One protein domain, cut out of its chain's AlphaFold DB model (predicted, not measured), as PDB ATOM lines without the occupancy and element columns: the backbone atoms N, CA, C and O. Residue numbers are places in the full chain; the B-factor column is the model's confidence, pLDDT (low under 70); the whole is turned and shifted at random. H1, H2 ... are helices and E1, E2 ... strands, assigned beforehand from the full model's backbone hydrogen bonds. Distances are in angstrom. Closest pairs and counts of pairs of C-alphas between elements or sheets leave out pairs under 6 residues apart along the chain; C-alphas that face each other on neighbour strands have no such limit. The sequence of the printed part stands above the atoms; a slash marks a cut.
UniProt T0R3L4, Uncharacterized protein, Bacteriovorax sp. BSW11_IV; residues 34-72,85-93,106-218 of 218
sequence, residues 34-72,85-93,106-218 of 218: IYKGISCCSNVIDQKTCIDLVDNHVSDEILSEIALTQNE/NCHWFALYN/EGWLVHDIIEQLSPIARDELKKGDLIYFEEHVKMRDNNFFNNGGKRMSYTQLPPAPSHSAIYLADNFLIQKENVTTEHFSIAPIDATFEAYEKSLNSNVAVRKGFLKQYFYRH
ATOM      1  N   ILE A  34       9.146 -40.437 -29.771       86.56
ATOM      2  CA  ILE A  34      10.312 -39.543 -29.743       86.56
ATOM      3  C   ILE A  34       9.875 -38.118 -29.401       86.56
ATOM      4  O   ILE A  34       9.038 -37.537 -30.094       86.56
ATOM      5  N   TYR A  35      10.492 -37.527 -28.377       89.56
ATOM      6  CA  TYR A  35      10.268 -36.146 -27.953       89.56
ATOM      7  C   TYR A  35      11.604 -35.438 -27.698       89.56
ATOM      8  O   TYR A  35      12.436 -35.940 -26.951       89.56
ATOM      9  N   LYS A  36      11.842 -34.287 -28.349       88.81
ATOM     10  CA  LYS A  36      13.116 -33.529 -28.291       88.81
ATOM     11  C   LYS A  36      14.373 -34.392 -28.526       88.81
ATOM     12  O   LYS A  36      15.385 -34.230 -27.857       88.81
ATOM     13  N   GLY A  37      14.291 -35.335 -29.469       79.12
ATOM     14  CA  GLY A  37      15.396 -36.249 -29.786       79.12
ATOM     15  C   GLY A  37      15.585 -37.396 -28.784       79.12
ATOM     16  O   GLY A  37      16.496 -38.198 -28.966       79.12
ATOM     17  N   ILE A  38      14.722 -37.511 -27.770       86.25
ATOM     18  CA  ILE A  38      14.750 -38.557 -26.747       86.25
ATOM     19  C   ILE A  38      13.655 -39.584 -27.043       86.25
ATOM     20  O   ILE A  38      12.484 -39.243 -27.208       86.25
ATOM     21  N   SER A  39      14.048 -40.849 -27.113       86.31
ATOM     22  CA  SER A  39      13.201 -42.025 -27.282       86.31
ATOM     23  C   SER A  39      12.569 -42.421 -25.948       86.31
ATOM     24  O   SER A  39      13.259 -42.669 -24.962       86.31
ATOM     25  N   CYS A  40      11.250 -42.543 -25.925       86.56
ATOM     26  CA  CYS A  40      10.486 -43.030 -24.787       86.56
ATOM     27  C   CYS A  40       9.690 -44.263 -25.198       86.56
ATOM     28  O   CYS A  40       8.922 -44.238 -26.163       86.56
ATOM     29  N   CYS A  41       9.866 -45.344 -24.444       84.62
ATOM     30  CA  CYS A  41       9.142 -46.578 -24.691       84.62
ATOM     31  C   CYS A  41       7.743 -46.520 -24.113       84.62
ATOM     32  O   CYS A  41       7.600 -46.597 -22.897       84.62
ATOM     33  N   SER A  42       6.711 -46.478 -24.950       79.62
ATOM     34  CA  SER A  42       5.323 -46.359 -24.488       79.62
ATOM     35  C   SER A  42       4.870 -47.510 -23.577       79.62
ATOM     36  O   SER A  42       4.002 -47.312 -22.730       79.62
ATOM     37  N   ASN A  43       5.485 -48.692 -23.701       80.50
ATOM     38  CA  ASN A  43       5.229 -49.853 -22.838       80.50
ATOM     39  C   ASN A  43       6.014 -49.838 -21.511       80.50
ATOM     40  O   ASN A  43       5.794 -50.704 -20.667       80.50
ATOM     41  N   VAL A  44       6.933 -48.886 -21.327       83.38
ATOM     42  CA  VAL A  44       7.761 -48.731 -20.117       83.38
ATOM     43  C   VAL A  44       7.418 -47.432 -19.384       83.38
ATOM     44  O   VAL A  44       7.355 -47.406 -18.159       83.38
ATOM     45  N   ILE A  45       7.180 -46.361 -20.136       87.25
ATOM     46  CA  ILE A  45       6.827 -45.028 -19.663       87.25
ATOM     47  C   ILE A  45       5.754 -44.451 -20.589       87.25
ATOM     48  O   ILE A  45       5.913 -44.423 -21.810       87.25
ATOM     49  N   ASP A  46       4.644 -43.981 -20.026       90.19
ATOM     50  CA  ASP A  46       3.611 -43.349 -20.840       90.19
ATOM     51  C   ASP A  46       4.084 -41.993 -21.398       90.19
ATOM     52  O   ASP A  46       4.987 -41.340 -20.868       90.19
ATOM     53  N   GLN A  47       3.449 -41.548 -22.484       89.94
ATOM     54  CA  GLN A  47       3.860 -40.336 -23.199       89.94
ATOM     55  C   GLN A  47       3.827 -39.080 -22.326       89.94
ATOM     56  O   GLN A  47       4.710 -38.233 -22.457       89.94
ATOM     57  N   LYS A  48       2.831 -38.946 -21.442       94.31
ATOM     58  CA  LYS A  48       2.711 -37.765 -20.586       94.31
ATOM     59  C   LYS A  48       3.857 -37.738 -19.580       94.31
ATOM     60  O   LYS A  48       4.514 -36.712 -19.460       94.31
ATOM     61  N   THR A  49       4.134 -38.861 -18.921       93.38
ATOM     62  CA  THR A  49       5.257 -38.965 -17.979       93.38
ATOM     63  C   THR A  49       6.597 -38.711 -18.675       93.38
ATOM     64  O   THR A  49       7.436 -38.001 -18.132       93.38
ATOM     65  N   CYS A  50       6.787 -39.208 -19.902       92.25
ATOM     66  CA  CYS A  50       7.978 -38.899 -20.700       92.25
ATOM     67  C   CYS A  50       8.131 -37.390 -20.951       92.25
ATOM     68  O   CYS A  50       9.194 -36.835 -20.684       92.25
ATOM     69  N   ILE A  51       7.078 -36.716 -21.429       94.62
ATOM     70  CA  ILE A  51       7.106 -35.266 -21.678       94.62
ATOM     71  C   ILE A  51       7.393 -34.505 -20.379       94.62
ATOM     72  O   ILE A  51       8.270 -33.648 -20.367       94.62
ATOM     73  N   ASP A  52       6.717 -34.861 -19.283       95.31
ATOM     74  CA  ASP A  52       6.901 -34.218 -17.980       95.31
ATOM     75  C   ASP A  52       8.341 -34.395 -17.459       95.31
ATOM     76  O   ASP A  52       8.925 -33.448 -16.927       95.31
ATOM     77  N   LEU A  53       8.949 -35.575 -17.641       94.19
ATOM     78  CA  LEU A  53      10.353 -35.810 -17.295       94.19
ATOM     79  C   LEU A  53      11.298 -34.971 -18.154       94.19
ATOM     80  O   LEU A  53      12.219 -34.354 -17.621       94.19
ATOM     81  N   VAL A  54      11.071 -34.912 -19.466       92.50
ATOM     82  CA  VAL A  54      11.917 -34.119 -20.363       92.50
ATOM     83  C   VAL A  54      11.819 -32.632 -20.028       92.50
ATOM     84  O   VAL A  54      12.843 -31.996 -19.798       92.50
ATOM     85  N   ASP A  55      10.612 -32.080 -19.944       94.38
ATOM     86  CA  ASP A  55      10.410 -30.638 -19.791       94.38
ATOM     87  C   ASP A  55      10.825 -30.104 -18.415       94.38
ATOM     88  O   ASP A  55      11.260 -28.957 -18.316       94.38
ATOM     89  N   ASN A  56      10.732 -30.917 -17.359       92.75
ATOM     90  CA  ASN A  56      11.060 -30.473 -16.001       92.75
ATOM     91  C   ASN A  56      12.455 -30.930 -15.532       92.75
ATOM     92  O   ASN A  56      13.091 -30.274 -14.695       92.75
ATOM     93  N   HIS A  57      12.961 -32.056 -16.044       91.75
ATOM     94  CA  HIS A  57      14.150 -32.709 -15.489       91.75
ATOM     95  C   HIS A  57      15.343 -32.784 -16.434       91.75
ATOM     96  O   HIS A  57      16.456 -32.934 -15.938       91.75
ATOM     97  N   VAL A  58      15.178 -32.588 -17.737       87.62
ATOM     98  CA  VAL A  58      16.317 -32.536 -18.661       87.62
ATOM     99  C   VAL A  58      16.766 -31.081 -18.822       87.62
ATOM    100  O   VAL A  58      15.938 -30.205 -19.045       87.62
ATOM    101  N   SER A  59      18.056 -30.792 -18.619       83.81
ATOM    102  CA  SER A  59      18.571 -29.417 -18.714       83.81
ATOM    103  C   SER A  59      18.801 -28.987 -20.167       83.81
ATOM    104  O   SER A  59      18.954 -29.829 -21.055       83.81
ATOM    105  N   ASP A  60      18.849 -27.680 -20.419       80.88
ATOM    106  CA  ASP A  60      19.089 -27.143 -21.764       80.88
ATOM    107  C   ASP A  60      20.473 -27.534 -22.303       80.88
ATOM    108  O   ASP A  60      20.632 -27.742 -23.507       80.88
ATOM    109  N   GLU A  61      21.464 -27.698 -21.423       73.88
ATOM    110  CA  GLU A  61      22.790 -28.210 -21.776       73.88
ATOM    111  C   GLU A  61      22.692 -29.642 -22.314       73.88
ATOM    112  O   GLU A  61      23.192 -29.924 -23.398       73.88
ATOM    113  N   ILE A  62      21.956 -30.523 -21.624       75.50
ATOM    114  CA  ILE A  62      21.693 -31.889 -22.098       75.50
ATOM    115  C   ILE A  62      20.995 -31.873 -23.456       75.50
ATOM    116  O   ILE A  62      21.387 -32.601 -24.365       75.50
ATOM    117  N   LEU A  63      19.941 -31.068 -23.601       78.12
ATOM    118  CA  LEU A  63      19.181 -31.004 -24.848       78.12
ATOM    119  C   LEU A  63      20.044 -30.493 -26.008       78.12
ATOM    120  O   LEU A  63      19.921 -30.987 -27.129       78.12
ATOM    121  N   SER A  64      20.939 -29.543 -25.735       71.94
ATOM    122  CA  SER A  64      21.901 -29.036 -26.716       71.94
ATOM    123  C   SER A  64      22.882 -30.126 -27.147       71.94
ATOM    124  O   SER A  64      23.129 -30.287 -28.337       71.94
ATOM    125  N   GLU A  65      23.374 -30.930 -26.210       67.44
ATOM    126  CA  GLU A  65      24.290 -32.048 -26.465       67.44
ATOM    127  C   GLU A  65      23.638 -33.187 -27.254       67.44
ATOM    128  O   GLU A  65      24.241 -33.741 -28.177       67.44
ATOM    129  N   ILE A  66      22.375 -33.504 -26.959       72.44
ATOM    130  CA  ILE A  66      21.577 -34.445 -27.759       72.44
ATOM    131  C   ILE A  66      21.461 -33.935 -29.195       72.44
ATOM    132  O   ILE A  66      21.713 -34.685 -30.139       72.44
ATOM    133  N   ALA A  67      21.132 -32.651 -29.366       67.44
ATOM    134  CA  ALA A  67      21.021 -32.038 -30.681       67.44
ATOM    135  C   ALA A  67      22.366 -32.015 -31.428       67.44
ATOM    136  O   ALA A  67      22.389 -32.263 -32.630       67.44
ATOM    137  N   LEU A  68      23.487 -31.752 -30.750       62.97
ATOM    138  CA  LEU A  68      24.824 -31.828 -31.346       62.97
ATOM    139  C   LEU A  68      25.150 -33.259 -31.784       62.97
ATOM    140  O   LEU A  68      25.478 -33.474 -32.947       62.97
ATOM    141  N   THR A  69      24.941 -34.242 -30.905       62.97
ATOM    142  CA  THR A  69      25.192 -35.666 -31.187       62.97
ATOM    143  C   THR A  69      24.368 -36.172 -32.376       62.97
ATOM    144  O   THR A  69      24.864 -36.955 -33.178       62.97
ATOM    145  N   GLN A  70      23.117 -35.725 -32.515       61.06
ATOM    146  CA  GLN A  70      22.242 -36.082 -33.643       61.06
ATOM    147  C   GLN A  70      22.630 -35.391 -34.957       61.06
ATOM    148  O   GLN A  70      22.289 -35.873 -36.034       61.06
ATOM    149  N   ASN A  71      23.326 -34.256 -34.889       49.38
ATOM    150  CA  ASN A  71      23.806 -33.535 -36.068       49.38
ATOM    151  C   ASN A  71      25.227 -33.959 -36.484       49.38
ATOM    152  O   ASN A  71      25.615 -33.754 -37.635       49.38
ATOM    153  N   GLU A  72      25.988 -34.586 -35.585       48.53
ATOM    154  CA  GLU A  72      27.268 -35.242 -35.860       48.53
ATOM    155  C   GLU A  72      27.052 -36.648 -36.446       48.53
ATOM    156  O   GLU A  72      27.390 -37.672 -35.853       48.53
ATOM    157  N   ASN A  85      31.099 -48.414 -25.322       42.84
ATOM    158  CA  ASN A  85      31.032 -47.513 -24.179       42.84
ATOM    159  C   ASN A  85      30.154 -46.273 -24.423       42.84
ATOM    160  O   ASN A  85      30.608 -45.279 -24.980       42.84
ATOM    161  N   CYS A  86      28.903 -46.286 -23.967       52.91
ATOM    162  CA  CYS A  86      28.000 -45.130 -24.082       52.91
ATOM    163  C   CYS A  86      28.173 -44.140 -22.927       52.91
ATOM    164  O   CYS A  86      27.193 -43.593 -22.426       52.91
ATOM    165  N   HIS A  87      29.410 -43.966 -22.463       52.03
ATOM    166  CA  HIS A  87      29.700 -43.095 -21.337       52.03
ATOM    167  C   HIS A  87      29.533 -41.661 -21.803       52.03
ATOM    168  O   HIS A  87      30.346 -41.124 -22.551       52.03
ATOM    169  N   TRP A  88      28.396 -41.079 -21.454       51.19
ATOM    170  CA  TRP A  88      28.059 -39.738 -21.874       51.19
ATOM    171  C   TRP A  88      28.673 -38.755 -20.876       51.19
ATOM    172  O   TRP A  88      28.280 -38.685 -19.714       51.19
ATOM    173  N   PHE A  89      29.699 -38.039 -21.337       48.12
ATOM    174  CA  PHE A  89      30.527 -37.143 -20.524       48.12
ATOM    175  C   PHE A  89      30.056 -35.685 -20.537       48.12
ATOM    176  O   PHE A  89      30.666 -34.831 -19.895       48.12
ATOM    177  N   ALA A  90      28.969 -35.386 -21.247       38.03
ATOM    178  CA  ALA A  90      28.597 -34.014 -21.574       38.03
ATOM    179  C   ALA A  90      28.150 -33.155 -20.373       38.03
ATOM    180  O   ALA A  90      28.116 -31.935 -20.468       38.03
ATOM    181  N   LEU A  91      27.870 -33.759 -19.215       35.97
ATOM    182  CA  LEU A  91      27.533 -33.017 -17.992       35.97
ATOM    183  C   LEU A  91      28.732 -32.653 -17.110       35.97
ATOM    184  O   LEU A  91      28.568 -31.914 -16.143       35.97
ATOM    185  N   TYR A  92      29.933 -33.134 -17.438       40.66
ATOM    186  CA  TYR A  92      31.096 -33.038 -16.550       40.66
ATOM    187  C   TYR A  92      32.045 -31.877 -16.878       40.66
ATOM    188  O   TYR A  92      33.109 -31.772 -16.274       40.66
ATOM    189  N   ASN A  93      31.658 -30.971 -17.790       34.81
ATOM    190  CA  ASN A  93      32.401 -29.739 -18.101       34.81
ATOM    191  C   ASN A  93      33.892 -29.988 -18.432       34.81
ATOM    192  O   ASN A  93      34.765 -29.173 -18.128       34.81
ATOM    193  N   GLU A 106      38.602 -45.075 -23.766       43.22
ATOM    194  CA  GLU A 106      37.316 -44.677 -23.167       43.22
ATOM    195  C   GLU A 106      37.031 -45.382 -21.831       43.22
ATOM    196  O   GLU A 106      36.440 -44.784 -20.943       43.22
ATOM    197  N   GLY A 107      37.503 -46.622 -21.640       42.34
ATOM    198  CA  GLY A 107      37.375 -47.311 -20.351       42.34
ATOM    199  C   GLY A 107      38.211 -46.682 -19.230       42.34
ATOM    200  O   GLY A 107      37.789 -46.697 -18.082       42.34
ATOM    201  N   TRP A 108      39.366 -46.093 -19.557       42.91
ATOM    202  CA  TRP A 108      40.233 -45.402 -18.593       42.91
ATOM    203  C   TRP A 108      39.670 -44.021 -18.247       42.91
ATOM    204  O   TRP A 108      39.641 -43.648 -17.081       42.91
ATOM    205  N   LEU A 109      39.100 -43.333 -19.242       47.91
ATOM    206  CA  LEU A 109      38.447 -42.035 -19.068       47.91
ATOM    207  C   LEU A 109      37.293 -42.082 -18.049       47.91
ATOM    208  O   LEU A 109      37.118 -41.155 -17.267       47.91
ATOM    209  N   VAL A 110      36.523 -43.174 -18.020       53.84
ATOM    210  CA  VAL A 110      35.440 -43.350 -17.038       53.84
ATOM    211  C   VAL A 110      35.978 -43.497 -15.623       53.84
ATOM    212  O   VAL A 110      35.418 -42.906 -14.704       53.84
ATOM    213  N   HIS A 111      37.063 -44.251 -15.440       56.84
ATOM    214  CA  HIS A 111      37.700 -44.387 -14.132       56.84
ATOM    215  C   HIS A 111      38.247 -43.041 -13.644       56.84
ATOM    216  O   HIS A 111      37.939 -42.656 -12.521       56.84
ATOM    217  N   ASP A 112      38.934 -42.284 -14.505       58.75
ATOM    218  CA  ASP A 112      39.497 -40.971 -14.155       58.75
ATOM    219  C   ASP A 112      38.421 -39.948 -13.749       58.75
ATOM    220  O   ASP A 112      38.664 -39.069 -12.920       58.75
ATOM    221  N   ILE A 113      37.218 -40.045 -14.326       62.00
ATOM    222  CA  ILE A 113      36.081 -39.185 -13.971       62.00
ATOM    223  C   ILE A 113      35.424 -39.671 -12.686       62.00
ATOM    224  O   ILE A 113      35.181 -38.859 -11.802       62.00
ATOM    225  N   ILE A 114      35.181 -40.977 -12.541       65.75
ATOM    226  CA  ILE A 114      34.609 -41.554 -11.316       65.75
ATOM    227  C   ILE A 114      35.486 -41.256 -10.096       65.75
ATOM    228  O   ILE A 114      34.951 -40.969  -9.030       65.75
ATOM    229  N   GLU A 115      36.812 -41.274 -10.242       70.06
ATOM    230  CA  GLU A 115      37.753 -40.927  -9.167       70.06
ATOM    231  C   GLU A 115      37.607 -39.478  -8.672       70.06
ATOM    232  O   GLU A 115      37.972 -39.175  -7.536       70.06
ATOM    233  N   GLN A 116      37.045 -38.589  -9.493       71.00
ATOM    234  CA  GLN A 116      36.765 -37.197  -9.133       71.00
ATOM    235  C   GLN A 116      35.371 -37.004  -8.522       71.00
ATOM    236  O   GLN A 116      35.042 -35.891  -8.110       71.00
ATOM    237  N   LEU A 117      34.547 -38.053  -8.462       77.56
ATOM    238  CA  LEU A 117      33.191 -37.992  -7.929       77.56
ATOM    239  C   LEU A 117      33.090 -38.662  -6.560       77.56
ATOM    240  O   LEU A 117      33.761 -39.645  -6.246       77.56
ATOM    241  N   SER A 118      32.180 -38.149  -5.742       87.62
ATOM    242  CA  SER A 118      31.854 -38.721  -4.444       87.62
ATOM    243  C   SER A 118      30.796 -39.819  -4.599       87.62
ATOM    244  O   SER A 118      29.741 -39.555  -5.183       87.62
ATOM    245  N   PRO A 119      31.027 -41.041  -4.079       92.19
ATOM    246  CA  PRO A 119      29.999 -42.074  -4.059       92.19
ATOM    247  C   PRO A 119      28.846 -41.655  -3.143       92.19
ATOM    248  O   PRO A 119      29.075 -41.112  -2.061       92.19
ATOM    249  N   ILE A 120      27.618 -41.941  -3.560       95.25
ATOM    250  CA  ILE A 120      26.394 -41.645  -2.803       95.25
ATOM    251  C   ILE A 120      25.509 -42.887  -2.686       95.25
ATOM    252  O   ILE A 120      25.638 -43.841  -3.460       95.25
ATOM    253  N   ALA A 121      24.604 -42.892  -1.709       95.81
ATOM    254  CA  ALA A 121      23.599 -43.943  -1.607       95.81
ATOM    255  C   ALA A 121      22.452 -43.713  -2.609       95.81
ATOM    256  O   ALA A 121      22.196 -42.595  -3.055       95.81
ATOM    257  N   ARG A 122      21.738 -44.784  -2.982       95.00
ATOM    258  CA  ARG A 122      20.645 -44.711  -3.972       95.00
ATOM    259  C   ARG A 122      19.505 -43.794  -3.523       95.00
ATOM    260  O   ARG A 122      18.921 -43.089  -4.336       95.00
ATOM    261  N   ASP A 123      19.172 -43.827  -2.241       95.81
ATOM    262  CA  ASP A 123      18.136 -42.996  -1.622       95.81
ATOM    263  C   ASP A 123      18.541 -41.518  -1.497       95.81
ATOM    264  O   ASP A 123      17.696 -40.668  -1.219       95.81
ATOM    265  N   GLU A 124      19.805 -41.193  -1.772       96.44
ATOM    266  CA  GLU A 124      20.323 -39.826  -1.806       96.44
ATOM    267  C   GLU A 124      20.351 -39.223  -3.216       96.44
ATOM    268  O   GLU A 124      20.776 -38.071  -3.358       96.44
ATOM    269  N   LEU A 125      19.915 -39.967  -4.244       94.81
ATOM    270  CA  LEU A 125      19.923 -39.526  -5.640       94.81
ATOM    271  C   LEU A 125      19.147 -38.220  -5.843       94.81
ATOM    272  O   LEU A 125      18.013 -38.040  -5.391       94.81
ATOM    273  N   LYS A 126      19.766 -37.307  -6.586       93.06
ATOM    274  CA  LYS A 126      19.221 -36.022  -7.020       93.06
ATOM    275  C   LYS A 126      19.462 -35.846  -8.508       93.06
ATOM    276  O   LYS A 126      20.399 -36.404  -9.073       93.06
ATOM    277  N   LYS A 127      18.583 -35.062  -9.142       89.50
ATOM    278  CA  LYS A 127      18.676 -34.701 -10.563       89.50
ATOM    279  C   LYS A 127      20.116 -34.315 -10.920       89.50
ATOM    280  O   LYS A 127      20.673 -33.428 -10.278       89.50
ATOM    281  N   GLY A 128      20.669 -34.948 -11.952       84.12
ATOM    282  CA  GLY A 128      22.025 -34.704 -12.447       84.12
ATOM    283  C   GLY A 128      23.102 -35.638 -11.888       84.12
ATOM    284  O   GLY A 128      24.211 -35.628 -12.413       84.12
ATOM    285  N   ASP A 129      22.804 -36.458 -10.876       87.62
ATOM    286  CA  ASP A 129      23.760 -37.452 -10.374       87.62
ATOM    287  C   ASP A 129      24.062 -38.537 -11.421       87.62
ATOM    288  O   ASP A 129      23.202 -38.907 -12.230       87.62
ATOM    289  N   LEU A 130      25.277 -39.090 -11.364       86.56
ATOM    290  CA  LEU A 130      25.709 -40.184 -12.229       86.56
ATOM    291  C   LEU A 130      25.191 -41.516 -11.704       86.56
ATOM    292  O   LEU A 130      25.333 -41.843 -10.523       86.56
ATOM    293  N   ILE A 131      24.720 -42.339 -12.626       89.25
ATOM    294  CA  ILE A 131      24.495 -43.760 -12.424       89.25
ATOM    295  C   ILE A 131      25.507 -44.501 -13.286       89.25
ATOM    296  O   ILE A 131      25.547 -44.319 -14.501       89.25
ATOM    297  N   TYR A 132      26.320 -45.346 -12.667       87.50
ATOM    298  CA  TYR A 132      27.380 -46.090 -13.334       87.50
ATOM    299  C   TYR A 132      27.148 -47.596 -13.221       87.50
ATOM    300  O   TYR A 132      26.819 -48.104 -12.147       87.50
ATOM    301  N   PHE A 133      27.342 -48.309 -14.329       85.56
ATOM    302  CA  PHE A 133      27.180 -49.753 -14.428       85.56
ATOM    303  C   PHE A 133      28.529 -50.414 -14.730       85.56
ATOM    304  O   PHE A 133      29.168 -50.122 -15.743       85.56
ATOM    305  N   GLU A 134      28.935 -51.346 -13.872       85.19
ATOM    306  CA  GLU A 134      30.171 -52.124 -13.987       85.19
ATOM    307  C   GLU A 134      29.840 -53.593 -14.238       85.19
ATOM    308  O   GLU A 134      29.025 -54.196 -13.534       85.19
ATOM    309  N   GLU A 135      30.495 -54.196 -15.221       82.94
ATOM    310  CA  GLU A 135      30.319 -55.602 -15.544       82.94
ATOM    311  C   GLU A 135      31.368 -56.502 -14.889       82.94
ATOM    312  O   GLU A 135      32.573 -56.255 -14.935       82.94
ATOM    313  N   HIS A 136      30.897 -57.614 -14.321       87.31
ATOM    314  CA  HIS A 136      31.727 -58.672 -13.758       87.31
ATOM    315  C   HIS A 136      31.511 -59.967 -14.531       87.31
ATOM    316  O   HIS A 136      30.620 -60.766 -14.225       87.31
ATOM    317  N   VAL A 137      32.344 -60.189 -15.546       83.12
ATOM    318  CA  VAL A 137      32.096 -61.229 -16.549       83.12
ATOM    319  C   VAL A 137      33.133 -62.333 -16.538       83.12
ATOM    320  O   VAL A 137      34.314 -62.140 -16.253       83.12
ATOM    321  N   LYS A 138      32.669 -63.522 -16.905       82.44
ATOM    322  CA  LYS A 138      33.506 -64.663 -17.228       82.44
ATOM    323  C   LYS A 138      33.314 -65.023 -18.692       82.44
ATOM    324  O   LYS A 138      32.180 -65.218 -19.137       82.44
ATOM    325  N   MET A 139      34.420 -65.168 -19.406       80.62
ATOM    326  CA  MET A 139      34.430 -65.597 -20.802       80.62
ATOM    327  C   MET A 139      34.751 -67.078 -20.884       80.62
ATOM    328  O   MET A 139      35.575 -67.584 -20.124       80.62
ATOM    329  N   ARG A 140      34.073 -67.789 -21.782       77.00
ATOM    330  CA  ARG A 140      34.368 -69.193 -22.041       77.00
ATOM    331  C   ARG A 140      35.717 -69.317 -22.738       77.00
ATOM    332  O   ARG A 140      35.891 -68.814 -23.845       77.00
ATOM    333  N   ASP A 141      36.587 -70.133 -22.162       79.69
ATOM    334  CA  ASP A 141      37.806 -70.585 -22.815       79.69
ATOM    335  C   ASP A 141      37.604 -71.997 -23.347       79.69
ATOM    336  O   ASP A 141      37.128 -72.907 -22.653       79.69
ATOM    337  N   ASN A 142      38.008 -72.197 -24.595       71.44
ATOM    338  CA  ASN A 142      38.130 -73.524 -25.171       71.44
ATOM    339  C   ASN A 142      39.584 -73.968 -25.029       71.44
ATOM    340  O   ASN A 142      40.392 -73.780 -25.935       71.44
ATOM    341  N   ASN A 143      39.907 -74.561 -23.882       65.94
ATOM    342  CA  ASN A 143      41.232 -75.109 -23.649       65.94
ATOM    343  C   ASN A 143      41.361 -76.473 -24.338       65.94
ATOM    344  O   ASN A 143      40.619 -77.421 -24.044       65.94
ATOM    345  N   PHE A 144      42.306 -76.552 -25.274       58.41
ATOM    346  CA  PHE A 144      42.722 -77.788 -25.923       58.41
ATOM    347  C   PHE A 144      43.930 -78.346 -25.181       58.41
ATOM    348  O   PHE A 144      44.960 -77.686 -25.073       58.41
ATOM    349  N   PHE A 145      43.806 -79.566 -24.667       58.97
ATOM    350  CA  PHE A 145      44.935 -80.275 -24.075       58.97
ATOM    351  C   PHE A 145      45.617 -81.140 -25.136       58.97
ATOM    352  O   PHE A 145      44.951 -81.670 -26.028       58.97
ATOM    353  N   ASN A 146      46.928 -81.363 -24.985       59.25
ATOM    354  CA  ASN A 146      47.750 -82.194 -25.881       59.25
ATOM    355  C   ASN A 146      47.238 -83.643 -26.051       59.25
ATOM    356  O   ASN A 146      47.689 -84.356 -26.940       59.25
ATOM    357  N   ASN A 147      46.262 -84.063 -25.239       68.88
ATOM    358  CA  ASN A 147      45.686 -85.407 -25.227       68.88
ATOM    359  C   ASN A 147      44.341 -85.486 -25.986       68.88
ATOM    360  O   ASN A 147      43.593 -86.443 -25.809       68.88
ATOM    361  N   GLY A 148      43.974 -84.461 -26.765       62.72
ATOM    362  CA  GLY A 148      42.745 -84.440 -27.576       62.72
ATOM    363  C   GLY A 148      41.447 -84.161 -26.805       62.72
ATOM    364  O   GLY A 148      40.378 -84.069 -27.406       62.72
ATOM    365  N   GLY A 149      41.515 -83.981 -25.483       64.75
ATOM    366  CA  GLY A 149      40.371 -83.590 -24.662       64.75
ATOM    367  C   GLY A 149      40.063 -82.095 -24.781       64.75
ATOM    368  O   GLY A 149      40.930 -81.258 -24.529       64.75
ATOM    369  N   LYS A 150      38.811 -81.756 -25.115       65.88
ATOM    370  CA  LYS A 150      38.272 -80.397 -24.952       65.88
ATOM    371  C   LYS A 150      37.704 -80.264 -23.545       65.88
ATOM    372  O   LYS A 150      36.778 -80.995 -23.194       65.88
ATOM    373  N   ARG A 151      38.201 -79.311 -22.757       71.88
ATOM    374  CA  ARG A 151      37.551 -78.919 -21.499       71.88
ATOM    375  C   ARG A 151      37.078 -77.481 -21.633       71.88
ATOM    376  O   ARG A 151      37.866 -76.596 -21.947       71.88
ATOM    377  N   MET A 152      35.786 -77.268 -21.411       72.31
ATOM    378  CA  MET A 152      35.240 -75.920 -21.307       72.31
ATOM    379  C   MET A 152      35.572 -75.381 -19.920       72.31
ATOM    380  O   MET A 152      35.233 -76.008 -18.913       72.31
ATOM    381  N   SER A 153      36.230 -74.231 -19.872       84.12
ATOM    382  CA  SER A 153      36.403 -73.446 -18.654       84.12
ATOM    383  C   SER A 153      35.892 -72.032 -18.883       84.12
ATOM    384  O   SER A 153      35.560 -71.655 -20.004       84.12
ATOM    385  N   TYR A 154      35.791 -71.272 -17.803       82.88
ATOM    386  CA  TYR A 154      35.492 -69.854 -17.865       82.88
ATOM    387  C   TYR A 154      36.611 -69.095 -17.155       82.88
ATOM    388  O   TYR A 154      36.878 -69.392 -15.987       82.88
ATOM    389  N   THR A 155      37.213 -68.116 -17.823       81.56
ATOM    390  CA  THR A 155      38.170 -67.183 -17.223       81.56
ATOM    391  C   THR A 155      37.429 -65.951 -16.741       81.56
ATOM    392  O   THR A 155      36.636 -65.356 -17.471       81.56
ATOM    393  N   GLN A 156      37.666 -65.586 -15.481       83.00
ATOM    394  CA  GLN A 156      37.189 -64.328 -14.921       83.00
ATOM    395  C   GLN A 156      37.975 -63.186 -15.557       83.00
ATOM    396  O   GLN A 156      39.198 -63.142 -15.432       83.00
ATOM    397  N   LEU A 157      37.270 -62.272 -16.218       74.94
ATOM    398  CA  LEU A 157      37.869 -61.022 -16.659       74.94
ATOM    399  C   LEU A 157      37.899 -60.021 -15.495       74.94
ATOM    400  O   LEU A 157      37.081 -60.140 -14.569       74.94
ATOM    401  N   PRO A 158      38.823 -59.045 -15.520       71.75
ATOM    402  CA  PRO A 158      38.746 -57.891 -14.636       71.75
ATOM    403  C   PRO A 158      37.371 -57.209 -14.742       71.75
ATOM    404  O   PRO A 158      36.750 -57.283 -15.806       71.75
ATOM    405  N   PRO A 159      36.888 -56.566 -13.664       76.81
ATOM    406  CA  PRO A 159      35.737 -55.675 -13.755       76.81
ATOM    407  C   PRO A 159      35.963 -54.640 -14.858       76.81
ATOM    408  O   PRO A 159      37.091 -54.174 -15.035       76.81
ATOM    409  N   ALA A 160      34.912 -54.312 -15.602       70.56
ATOM    410  CA  ALA A 160      35.001 -53.337 -16.679       70.56
ATOM    411  C   ALA A 160      33.814 -52.364 -16.649       70.56
ATOM    412  O   ALA A 160      32.705 -52.761 -16.276       70.56
ATOM    413  N   PRO A 161      34.019 -51.104 -17.065       70.75
ATOM    414  CA  PRO A 161      32.921 -50.181 -17.312       70.75
ATOM    415  C   PRO A 161      31.986 -50.750 -18.377       70.75
ATOM    416  O   PRO A 161      32.438 -51.181 -19.436       70.75
ATOM    417  N   SER A 162      30.684 -50.739 -18.093       72.62
ATOM    418  CA  SER A 162      29.654 -51.206 -19.026       72.62
ATOM    419  C   SER A 162      28.842 -50.036 -19.581       72.62
ATOM    420  O   SER A 162      28.677 -49.918 -20.794       72.62
ATOM    421  N   HIS A 163      28.361 -49.140 -18.710       78.75
ATOM    422  CA  HIS A 163      27.487 -48.037 -19.112       78.75
ATOM    423  C   HIS A 163      27.445 -46.905 -18.069       78.75
ATOM    424  O   HIS A 163      27.727 -47.144 -16.892       78.75
ATOM    425  N   SER A 164      27.041 -45.697 -18.473       80.19
ATOM    426  CA  SER A 164      26.699 -44.609 -17.555       80.19
ATOM    427  C   SER A 164      25.462 -43.838 -18.015       80.19
ATOM    428  O   SER A 164      25.201 -43.696 -19.208       80.19
ATOM    429  N   ALA A 165      24.696 -43.346 -17.048       85.44
ATOM    430  CA  ALA A 165      23.444 -42.631 -17.250       85.44
ATOM    431  C   ALA A 165      23.296 -41.512 -16.215       85.44
ATOM    432  O   ALA A 165      23.986 -41.501 -15.197       85.44
ATOM    433  N   ILE A 166      22.369 -40.590 -16.455       86.81
ATOM    434  CA  ILE A 166      22.122 -39.448 -15.573       86.81
ATOM    435  C   ILE A 166      20.765 -39.601 -14.907       86.81
ATOM    436  O   ILE A 166      19.762 -39.834 -15.581       86.81
ATOM    437  N   TYR A 167      20.723 -39.449 -13.587       92.06
ATOM    438  CA  TYR A 167      19.475 -39.466 -12.838       92.06
ATOM    439  C   TYR A 167      18.641 -38.212 -13.125       92.06
ATOM    440  O   TYR A 167      19.137 -37.087 -13.035       92.06
ATOM    441  N   LEU A 168      17.354 -38.395 -13.427       91.56
ATOM    442  CA  LEU A 168      16.417 -37.296 -13.668       91.56
ATOM    443  C   LEU A 168      15.602 -36.977 -12.410       91.56
ATOM    444  O   LEU A 168      15.813 -35.952 -11.762       91.56
ATOM    445  N   ALA A 169      14.650 -37.849 -12.094       91.94
ATOM    446  CA  ALA A 169      13.757 -37.815 -10.941       91.94
ATOM    447  C   ALA A 169      12.961 -39.125 -10.902       91.94
ATOM    448  O   ALA A 169      12.984 -39.883 -11.870       91.94
ATOM    449  N   ASP A 170      12.263 -39.389  -9.797       92.94
ATOM    450  CA  ASP A 170      11.270 -40.465  -9.675       92.94
ATOM    451  C   ASP A 170      11.749 -41.846 -10.153       92.94
ATOM    452  O   ASP A 170      10.994 -42.613 -10.746       92.94
ATOM    453  N   ASN A 171      13.015 -42.184  -9.877       94.56
ATOM    454  CA  ASN A 171      13.640 -43.445 -10.298       94.56
ATOM    455  C   ASN A 171      13.793 -43.600 -11.826       94.56
ATOM    456  O   ASN A 171      13.871 -44.724 -12.324       94.56
ATOM    457  N   PHE A 172      13.875 -42.490 -12.563       94.31
ATOM    458  CA  PHE A 172      14.182 -42.453 -13.991       94.31
ATOM    459  C   PHE A 172      15.578 -41.909 -14.267       94.31
ATOM    460  O   PHE A 172      16.109 -41.058 -13.545       94.31
ATOM    461  N   LEU A 173      16.148 -42.389 -15.366       92.44
ATOM    462  CA  LEU A 173      17.415 -41.932 -15.911       92.44
ATOM    463  C   LEU A 173      17.264 -41.494 -17.365       92.44
ATOM    464  O   LEU A 173      16.305 -41.884 -18.033       92.44
ATOM    465  N   ILE A 174      18.224 -40.707 -17.841       89.19
ATOM    466  CA  ILE A 174      18.470 -40.462 -19.261       89.19
ATOM    467  C   ILE A 174      19.821 -41.055 -19.651       89.19
ATOM    468  O   ILE A 174      20.790 -40.978 -18.890       89.19
ATOM    469  N   GLN A 175      19.885 -41.654 -20.835       84.25
ATOM    470  CA  GLN A 175      21.085 -42.315 -21.336       84.25
ATOM    471  C   GLN A 175      21.159 -42.275 -22.860       84.25
ATOM    472  O   GLN A 175      20.136 -42.179 -23.536       84.25
ATOM    473  N   LYS A 176      22.370 -42.425 -23.400       79.69
ATOM    474  CA  LYS A 176      22.584 -42.819 -24.795       79.69
ATOM    475  C   LYS A 176      22.666 -44.340 -24.833       79.69
ATOM    476  O   LYS A 176      23.580 -44.906 -24.254       79.69
ATOM    477  N   GLU A 177      21.740 -45.023 -25.489       72.06
ATOM    478  CA  GLU A 177      21.608 -46.478 -25.300       72.06
ATOM    479  C   GLU A 177      22.750 -47.302 -25.906       72.06
ATOM    480  O   GLU A 177      23.070 -48.390 -25.423       72.06
ATOM    481  N   ASN A 178      23.325 -46.808 -27.002       62.75
ATOM    482  CA  ASN A 178      24.378 -47.477 -27.753       62.75
ATOM    483  C   ASN A 178      25.244 -46.428 -28.474       62.75
ATOM    484  O   ASN A 178      24.710 -45.481 -29.054       62.75
ATOM    485  N   VAL A 179      26.575 -46.590 -28.490       57.09
ATOM    486  CA  VAL A 179      27.480 -45.643 -29.165       57.09
ATOM    487  C   VAL A 179      27.220 -45.545 -30.656       57.09
ATOM    488  O   VAL A 179      27.447 -44.481 -31.222       57.09
ATOM    489  N   THR A 180      26.770 -46.640 -31.281       51.41
ATOM    490  CA  THR A 180      26.596 -46.748 -32.737       51.41
ATOM    491  C   THR A 180      25.304 -46.090 -33.208       51.41
ATOM    492  O   THR A 180      24.864 -46.312 -34.331       51.41
ATOM    493  N   THR A 181      24.619 -45.396 -32.305       59.22
ATOM    494  CA  THR A 181      23.241 -44.964 -32.469       59.22
ATOM    495  C   THR A 181      23.133 -43.551 -31.935       59.22
ATOM    496  O   THR A 181      23.734 -43.216 -30.918       59.22
ATOM    497  N   GLU A 182      22.334 -42.730 -32.593       63.81
ATOM    498  CA  GLU A 182      22.014 -41.371 -32.147       63.81
ATOM    499  C   GLU A 182      20.873 -41.372 -31.107       63.81
ATOM    500  O   GLU A 182      20.220 -40.357 -30.860       63.81
ATOM    501  N   HIS A 183      20.591 -42.542 -30.523       71.88
ATOM    502  CA  HIS A 183      19.412 -42.785 -29.712       71.88
ATOM    503  C   HIS A 183      19.699 -42.486 -28.244       71.88
ATOM    504  O   HIS A 183      20.459 -43.190 -27.571       71.88
ATOM    505  N   PHE A 184      19.024 -41.455 -27.751       81.25
ATOM    506  CA  PHE A 184      18.885 -41.179 -26.332       81.25
ATOM    507  C   PHE A 184      17.564 -41.738 -25.845       81.25
ATOM    508  O   PHE A 184      16.591 -41.718 -26.596       81.25
ATOM    509  N   SER A 185      17.500 -42.197 -24.601       86.94
ATOM    510  CA  SER A 185      16.242 -42.629 -24.011       86.94
ATOM    511  C   SER A 185      16.100 -42.306 -22.543       86.94
ATOM    512  O   SER A 185      17.081 -42.067 -21.837       86.94
ATOM    513  N   ILE A 186      14.840 -42.308 -22.111       90.31
ATOM    514  CA  ILE A 186      14.453 -42.268 -20.707       90.31
ATOM    515  C   ILE A 186      13.837 -43.608 -20.331       90.31
ATOM    516  O   ILE A 186      12.929 -44.103 -21.002       90.31
ATOM    517  N   ALA A 187      14.320 -44.176 -19.230       90.06
ATOM    518  CA  ALA A 187      13.838 -45.442 -18.701       90.06
ATOM    519  C   ALA A 187      13.934 -45.470 -17.165       90.06
ATOM    520  O   ALA A 187      14.756 -44.748 -16.586       90.06
ATOM    521  N   PRO A 188      13.115 -46.292 -16.483       92.88
ATOM    522  CA  PRO A 188      13.285 -46.568 -15.065       92.88
ATOM    523  C   PRO A 188      14.654 -47.193 -14.796       92.88
ATOM    524  O   PRO A 188      15.101 -48.065 -15.541       92.88
ATOM    525  N   ILE A 189      15.290 -46.805 -13.692       93.19
ATOM    526  CA  ILE A 189      16.623 -47.292 -13.311       93.19
ATOM    527  C   ILE A 189      16.667 -48.823 -13.232       93.19
ATOM    528  O   ILE A 189      17.588 -49.442 -13.762       93.19
ATOM    529  N   ASP A 190      15.666 -49.438 -12.597       92.25
ATOM    530  CA  ASP A 190      15.632 -50.891 -12.397       92.25
ATOM    531  C   ASP A 190      15.410 -51.643 -13.712       92.25
ATOM    532  O   ASP A 190      16.098 -52.623 -13.985       92.25
ATOM    533  N   ALA A 191      14.526 -51.136 -14.578       88.50
ATOM    534  CA  ALA A 191      14.303 -51.713 -15.903       88.50
ATOM    535  C   ALA A 191      15.576 -51.649 -16.765       88.50
ATOM    536  O   ALA A 191      15.902 -52.600 -17.476       88.50
ATOM    537  N   THR A 192      16.327 -50.547 -16.665       87.75
ATOM    538  CA  THR A 192      17.634 -50.389 -17.310       87.75
ATOM    539  C   THR A 192      18.648 -51.407 -16.795       87.75
ATOM    540  O   THR A 192      19.285 -52.096 -17.593       87.75
ATOM    541  N   PHE A 193      18.767 -51.554 -15.472       90.12
ATOM    542  CA  PHE A 193      19.665 -52.531 -14.857       90.12
ATOM    543  C   PHE A 193      19.339 -53.965 -15.305       90.12
ATOM    544  O   PHE A 193      20.223 -54.682 -15.777       90.12
ATOM    545  N   GLU A 194      18.065 -54.360 -15.242       88.12
ATOM    546  CA  GLU A 194      17.596 -55.685 -15.663       88.12
ATOM    547  C   GLU A 194      17.866 -55.954 -17.151       88.12
ATOM    548  O   GLU A 194      18.304 -57.049 -17.523       88.12
ATOM    549  N   ALA A 195      17.634 -54.965 -18.019       84.44
ATOM    550  CA  ALA A 195      17.877 -55.104 -19.451       84.44
ATOM    551  C   ALA A 195      19.365 -55.305 -19.759       84.44
ATOM    552  O   ALA A 195      19.716 -56.198 -20.542       84.44
ATOM    553  N   TYR A 196      20.247 -54.528 -19.124       82.62
ATOM    554  CA  TYR A 196      21.685 -54.700 -19.292       82.62
ATOM    555  C   TYR A 196      22.162 -56.041 -18.722       82.62
ATOM    556  O   TYR A 196      22.951 -56.730 -19.373       82.62
ATOM    557  N   GLU A 197      21.648 -56.479 -17.569       85.88
ATOM    558  CA  GLU A 197      22.031 -57.762 -16.970       85.88
ATOM    559  C   GLU A 197      21.588 -58.946 -17.843       85.88
ATOM    560  O   GLU A 197      22.344 -59.904 -18.061       85.88
ATOM    561  N   LYS A 198      20.388 -58.851 -18.425       84.56
ATOM    562  CA  LYS A 198      19.878 -59.811 -19.408       84.56
ATOM    563  C   LYS A 198      20.718 -59.813 -20.683       84.56
ATOM    564  O   LYS A 198      21.041 -60.888 -21.187       84.56
ATOM    565  N   SER A 199      21.090 -58.642 -21.201       80.19
ATOM    566  CA  SER A 199      21.942 -58.505 -22.390       80.19
ATOM    567  C   SER A 199      23.313 -59.153 -22.172       80.19
ATOM    568  O   SER A 199      23.758 -59.975 -22.982       80.19
ATOM    569  N   LEU A 200      23.931 -58.887 -21.019       78.94
ATOM    570  CA  LEU A 200      25.209 -59.458 -20.594       78.94
ATOM    571  C   LEU A 200      25.181 -60.994 -20.530       78.94
ATOM    572  O   LEU A 200      26.183 -61.645 -20.835       78.94
ATOM    573  N   ASN A 201      24.025 -61.575 -20.199       81.12
ATOM    574  CA  ASN A 201      23.803 -63.019 -20.108       81.12
ATOM    575  C   ASN A 201      23.019 -63.616 -21.295       81.12
ATOM    576  O   ASN A 201      22.590 -64.768 -21.233       81.12
ATOM    577  N   SER A 202      22.862 -62.889 -22.404       80.38
ATOM    578  CA  SER A 202      22.105 -63.352 -23.581       80.38
ATOM    579  C   SER A 202      22.693 -64.608 -24.243       80.38
ATOM    580  O   SER A 202      21.970 -65.376 -24.878       80.38
ATOM    581  N   ASN A 203      23.994 -64.860 -24.059       79.12
ATOM    582  CA  ASN A 203      24.676 -66.062 -24.531       79.12
ATOM    583  C   ASN A 203      25.575 -66.665 -23.442       79.12
ATOM    584  O   ASN A 203      26.805 -66.631 -23.531       79.12
ATOM    585  N   VAL A 204      24.945 -67.283 -22.437       83.81
ATOM    586  CA  VAL A 204      25.627 -67.937 -21.301       83.81
ATOM    587  C   VAL A 204      26.669 -68.982 -21.707       83.81
ATOM    588  O   VAL A 204      27.610 -69.246 -20.956       83.81
ATOM    589  N   ALA A 205      26.540 -69.570 -22.902       81.06
ATOM    590  CA  ALA A 205      27.495 -70.535 -23.439       81.06
ATOM    591  C   ALA A 205      28.827 -69.897 -23.865       81.06
ATOM    592  O   ALA A 205      29.799 -70.629 -24.046       81.06
ATOM    593  N   VAL A 206      28.874 -68.574 -24.035       75.19
ATOM    594  CA  VAL A 206      30.066 -67.796 -24.410       75.19
ATOM    595  C   VAL A 206      30.491 -66.865 -23.277       75.19
ATOM    596  O   VAL A 206      31.676 -66.795 -22.956       75.19
ATOM    597  N   ARG A 207      29.533 -66.189 -22.642       80.44
ATOM    598  CA  ARG A 207      29.761 -65.161 -21.627       80.44
ATOM    599  C   ARG A 207      28.697 -65.261 -20.551       80.44
ATOM    600  O   ARG A 207      27.521 -65.389 -20.866       80.44
ATOM    601  N   LYS A 208      29.098 -65.171 -19.289       86.06
ATOM    602  CA  LYS A 208      28.160 -65.034 -18.169       86.06
ATOM    603  C   LYS A 208      28.728 -64.113 -17.108       86.06
ATOM    604  O   LYS A 208      29.945 -64.052 -16.946       86.06
ATOM    605  N   GLY A 209      27.870 -63.452 -16.353       89.19
ATOM    606  CA  GLY A 209      28.302 -62.543 -15.304       89.19
ATOM    607  C   GLY A 209      27.134 -61.851 -14.630       89.19
ATOM    608  O   GLY A 209      25.996 -62.299 -14.735       89.19
ATOM    609  N   PHE A 210      27.443 -60.761 -13.947       91.06
ATOM    610  CA  PHE A 210      26.466 -59.888 -13.310       91.06
ATOM    611  C   PHE A 210      26.901 -58.433 -13.479       91.06
ATOM    612  O   PHE A 210      28.067 -58.159 -13.789       91.06
ATOM    613  N   LEU A 211      25.961 -57.516 -13.271       89.12
ATOM    614  CA  LEU A 211      26.235 -56.086 -13.212       89.12
ATOM    615  C   LEU A 211      26.274 -55.613 -11.767       89.12
ATOM    616  O   LEU A 211      25.566 -56.126 -10.901       89.12
ATOM    617  N   LYS A 212      27.089 -54.598 -11.521       91.94
ATOM    618  CA  LYS A 212      26.960 -53.740 -10.353       91.94
ATOM    619  C   LYS A 212      26.554 -52.352 -10.789       91.94
ATOM    620  O   LYS A 212      26.922 -51.900 -11.870       91.94
ATOM    621  N   GLN A 213      25.817 -51.695  -9.910       91.56
ATOM    622  CA  GLN A 213      25.368 -50.333 -10.085       91.56
ATOM    623  C   GLN A 213      25.934 -49.471  -8.964       91.56
ATOM    624  O   GLN A 213      25.883 -49.855  -7.794       91.56
ATOM    625  N   TYR A 214      26.454 -48.311  -9.337       91.44
ATOM    626  CA  TYR A 214      27.031 -47.328  -8.436       91.44
ATOM    627  C   TYR A 214      26.437 -45.951  -8.730       91.44
ATOM    628  O   TYR A 214      25.997 -45.681  -9.850       91.44
ATOM    629  N   PHE A 215      26.430 -45.086  -7.721       92.81
ATOM    630  CA  PHE A 215      25.840 -43.752  -7.790       92.81
ATOM    631  C   PHE A 215      26.869 -42.724  -7.343       92.81
ATOM    632  O   PHE A 215      27.541 -42.936  -6.330       92.81
ATOM    633  N   TYR A 216      26.986 -41.626  -8.085       88.88
ATOM    634  CA  TYR A 216      28.002 -40.611  -7.826       88.88
ATOM    635  C   TYR A 216      27.472 -39.189  -7.980       88.88
ATOM    636  O   TYR A 216      26.580 -38.922  -8.785       88.88
ATOM    637  N   ARG A 217      28.088 -38.265  -7.239       85.44
ATOM    638  CA  ARG A 217      27.850 -36.821  -7.312       85.44
ATOM    639  C   ARG A 217      29.176 -36.060  -7.309       85.44
ATOM    640  O   ARG A 217      30.140 -36.524  -6.705       85.44
ATOM    641  N   HIS A 218      29.203 -34.901  -7.961       69.81
ATOM    642  CA  HIS A 218      30.282 -33.919  -7.824       69.81
ATOM    643  C   HIS A 218      30.411 -33.354  -6.406       69.81
ATOM    644  O   HIS A 218      29.370 -33.003  -5.803       69.81
TER     645      HIS A 218
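AT A GLANCE: This is residues 34 to 72, 85 to 93 and 106 to 218 of the 218 residues of an uncharacterized protein of Bacteriovorax sp. BSW11_IV (UniProt T0R3L4). A long, strongly twisted sheet curls round one helix, H4, and runs out at one end into the two-stranded hairpin of E2 and E3. H1 crosses the sheet near the other end, over E5 and E6, while H3 covers the face opposite H4 and H2 only grazes the sheet. The 161 printed residues hold four named helices and seven named strands, in the order E1 H1 H2 H3 E2 E3 E4 E5 E6 H4 E7, class mixed. The sheet is branched, with E1 and E6 parallel and its other neighbour pairs antiparallel. The whole is elongated, 65 by 35 by 35 A, and only just compact, close to loose, with a radius of gyration of the C-alphas of 18.3 A.

IN THESE COORDINATES: Find C-alpha 130 at (25.709, -40.184, -12.229); from there E2, residues 130 to 144, runs 43.5 A to C-alpha 144 at (42.722, -77.788, -25.923). E3 is residues 150 to 156, E4 160 to 167 (21.2 A), E5 172 to 176 and E6 184 to 188. E7, residues 207 to 217, runs 31.8 A and ends at (27.850, -36.821, -7.312). E1 is residues 38 to 41. The helices are H1, residues 47 to 57; H2, 60 to 71 (16.4 A); H3, 106 to 114; and H4, 189 to 200 (16.6 A).

HOW THE PARTS SIT: Look first at E2: E3 and E4 lie on one side of it, E7 on the other. Across the hairpin E2 and E3, N 141 and O 153 are within hydrogen-bond range at 2.8 A; across the antiparallel neighbours E2 and E4, N 131 and O 165 are within this range at 2.8 A, and across the antiparallel neighbours E2 and E7, N 134 and O 212 are within it at 2.9 A. E4, E5 and E6 form a meander, each strand the antiparallel neighbour of the one before, with N 166 and O 174 at 2.9 A and N 185 and O 175 at 2.8 A. E1 and E6 are parallel neighbours, with N 39 and O 184 within hydrogen-bond range at 2.7 A. The closest C-alphas of H4 and E7 are those of Glu 197 and Leu 211, 5.9 A. H1, 9.5 A over the sheet, runs across the strands at 76 degrees to E6 on the local plane. H3, at a height of 9.3 A, is over E4 and only just over E2, with 3 C-alphas; Gly 107 and Pro 161 have the closest C-alphas of H3 and E4, 6.1 A. H2 grazes the sheet with residues 62 to 70. Every O i to N i+4 pair is within range in H1, H2 and H4, and 4 of 5 in H3.

THE WHOLE: The C-alphas farthest apart are those of Asn 56 and Asn 147, 65.6 A. Two cuts leave gaps of 17.4 A, C-alpha 72 to 85, and 16.5 A, C-alpha 93 to 106. The link from H3 to E2 is long. The mean pLDDT of the printed part is 77.9; among the residues under 70 are 85 to 93, 106 to 114 and 143 to 150.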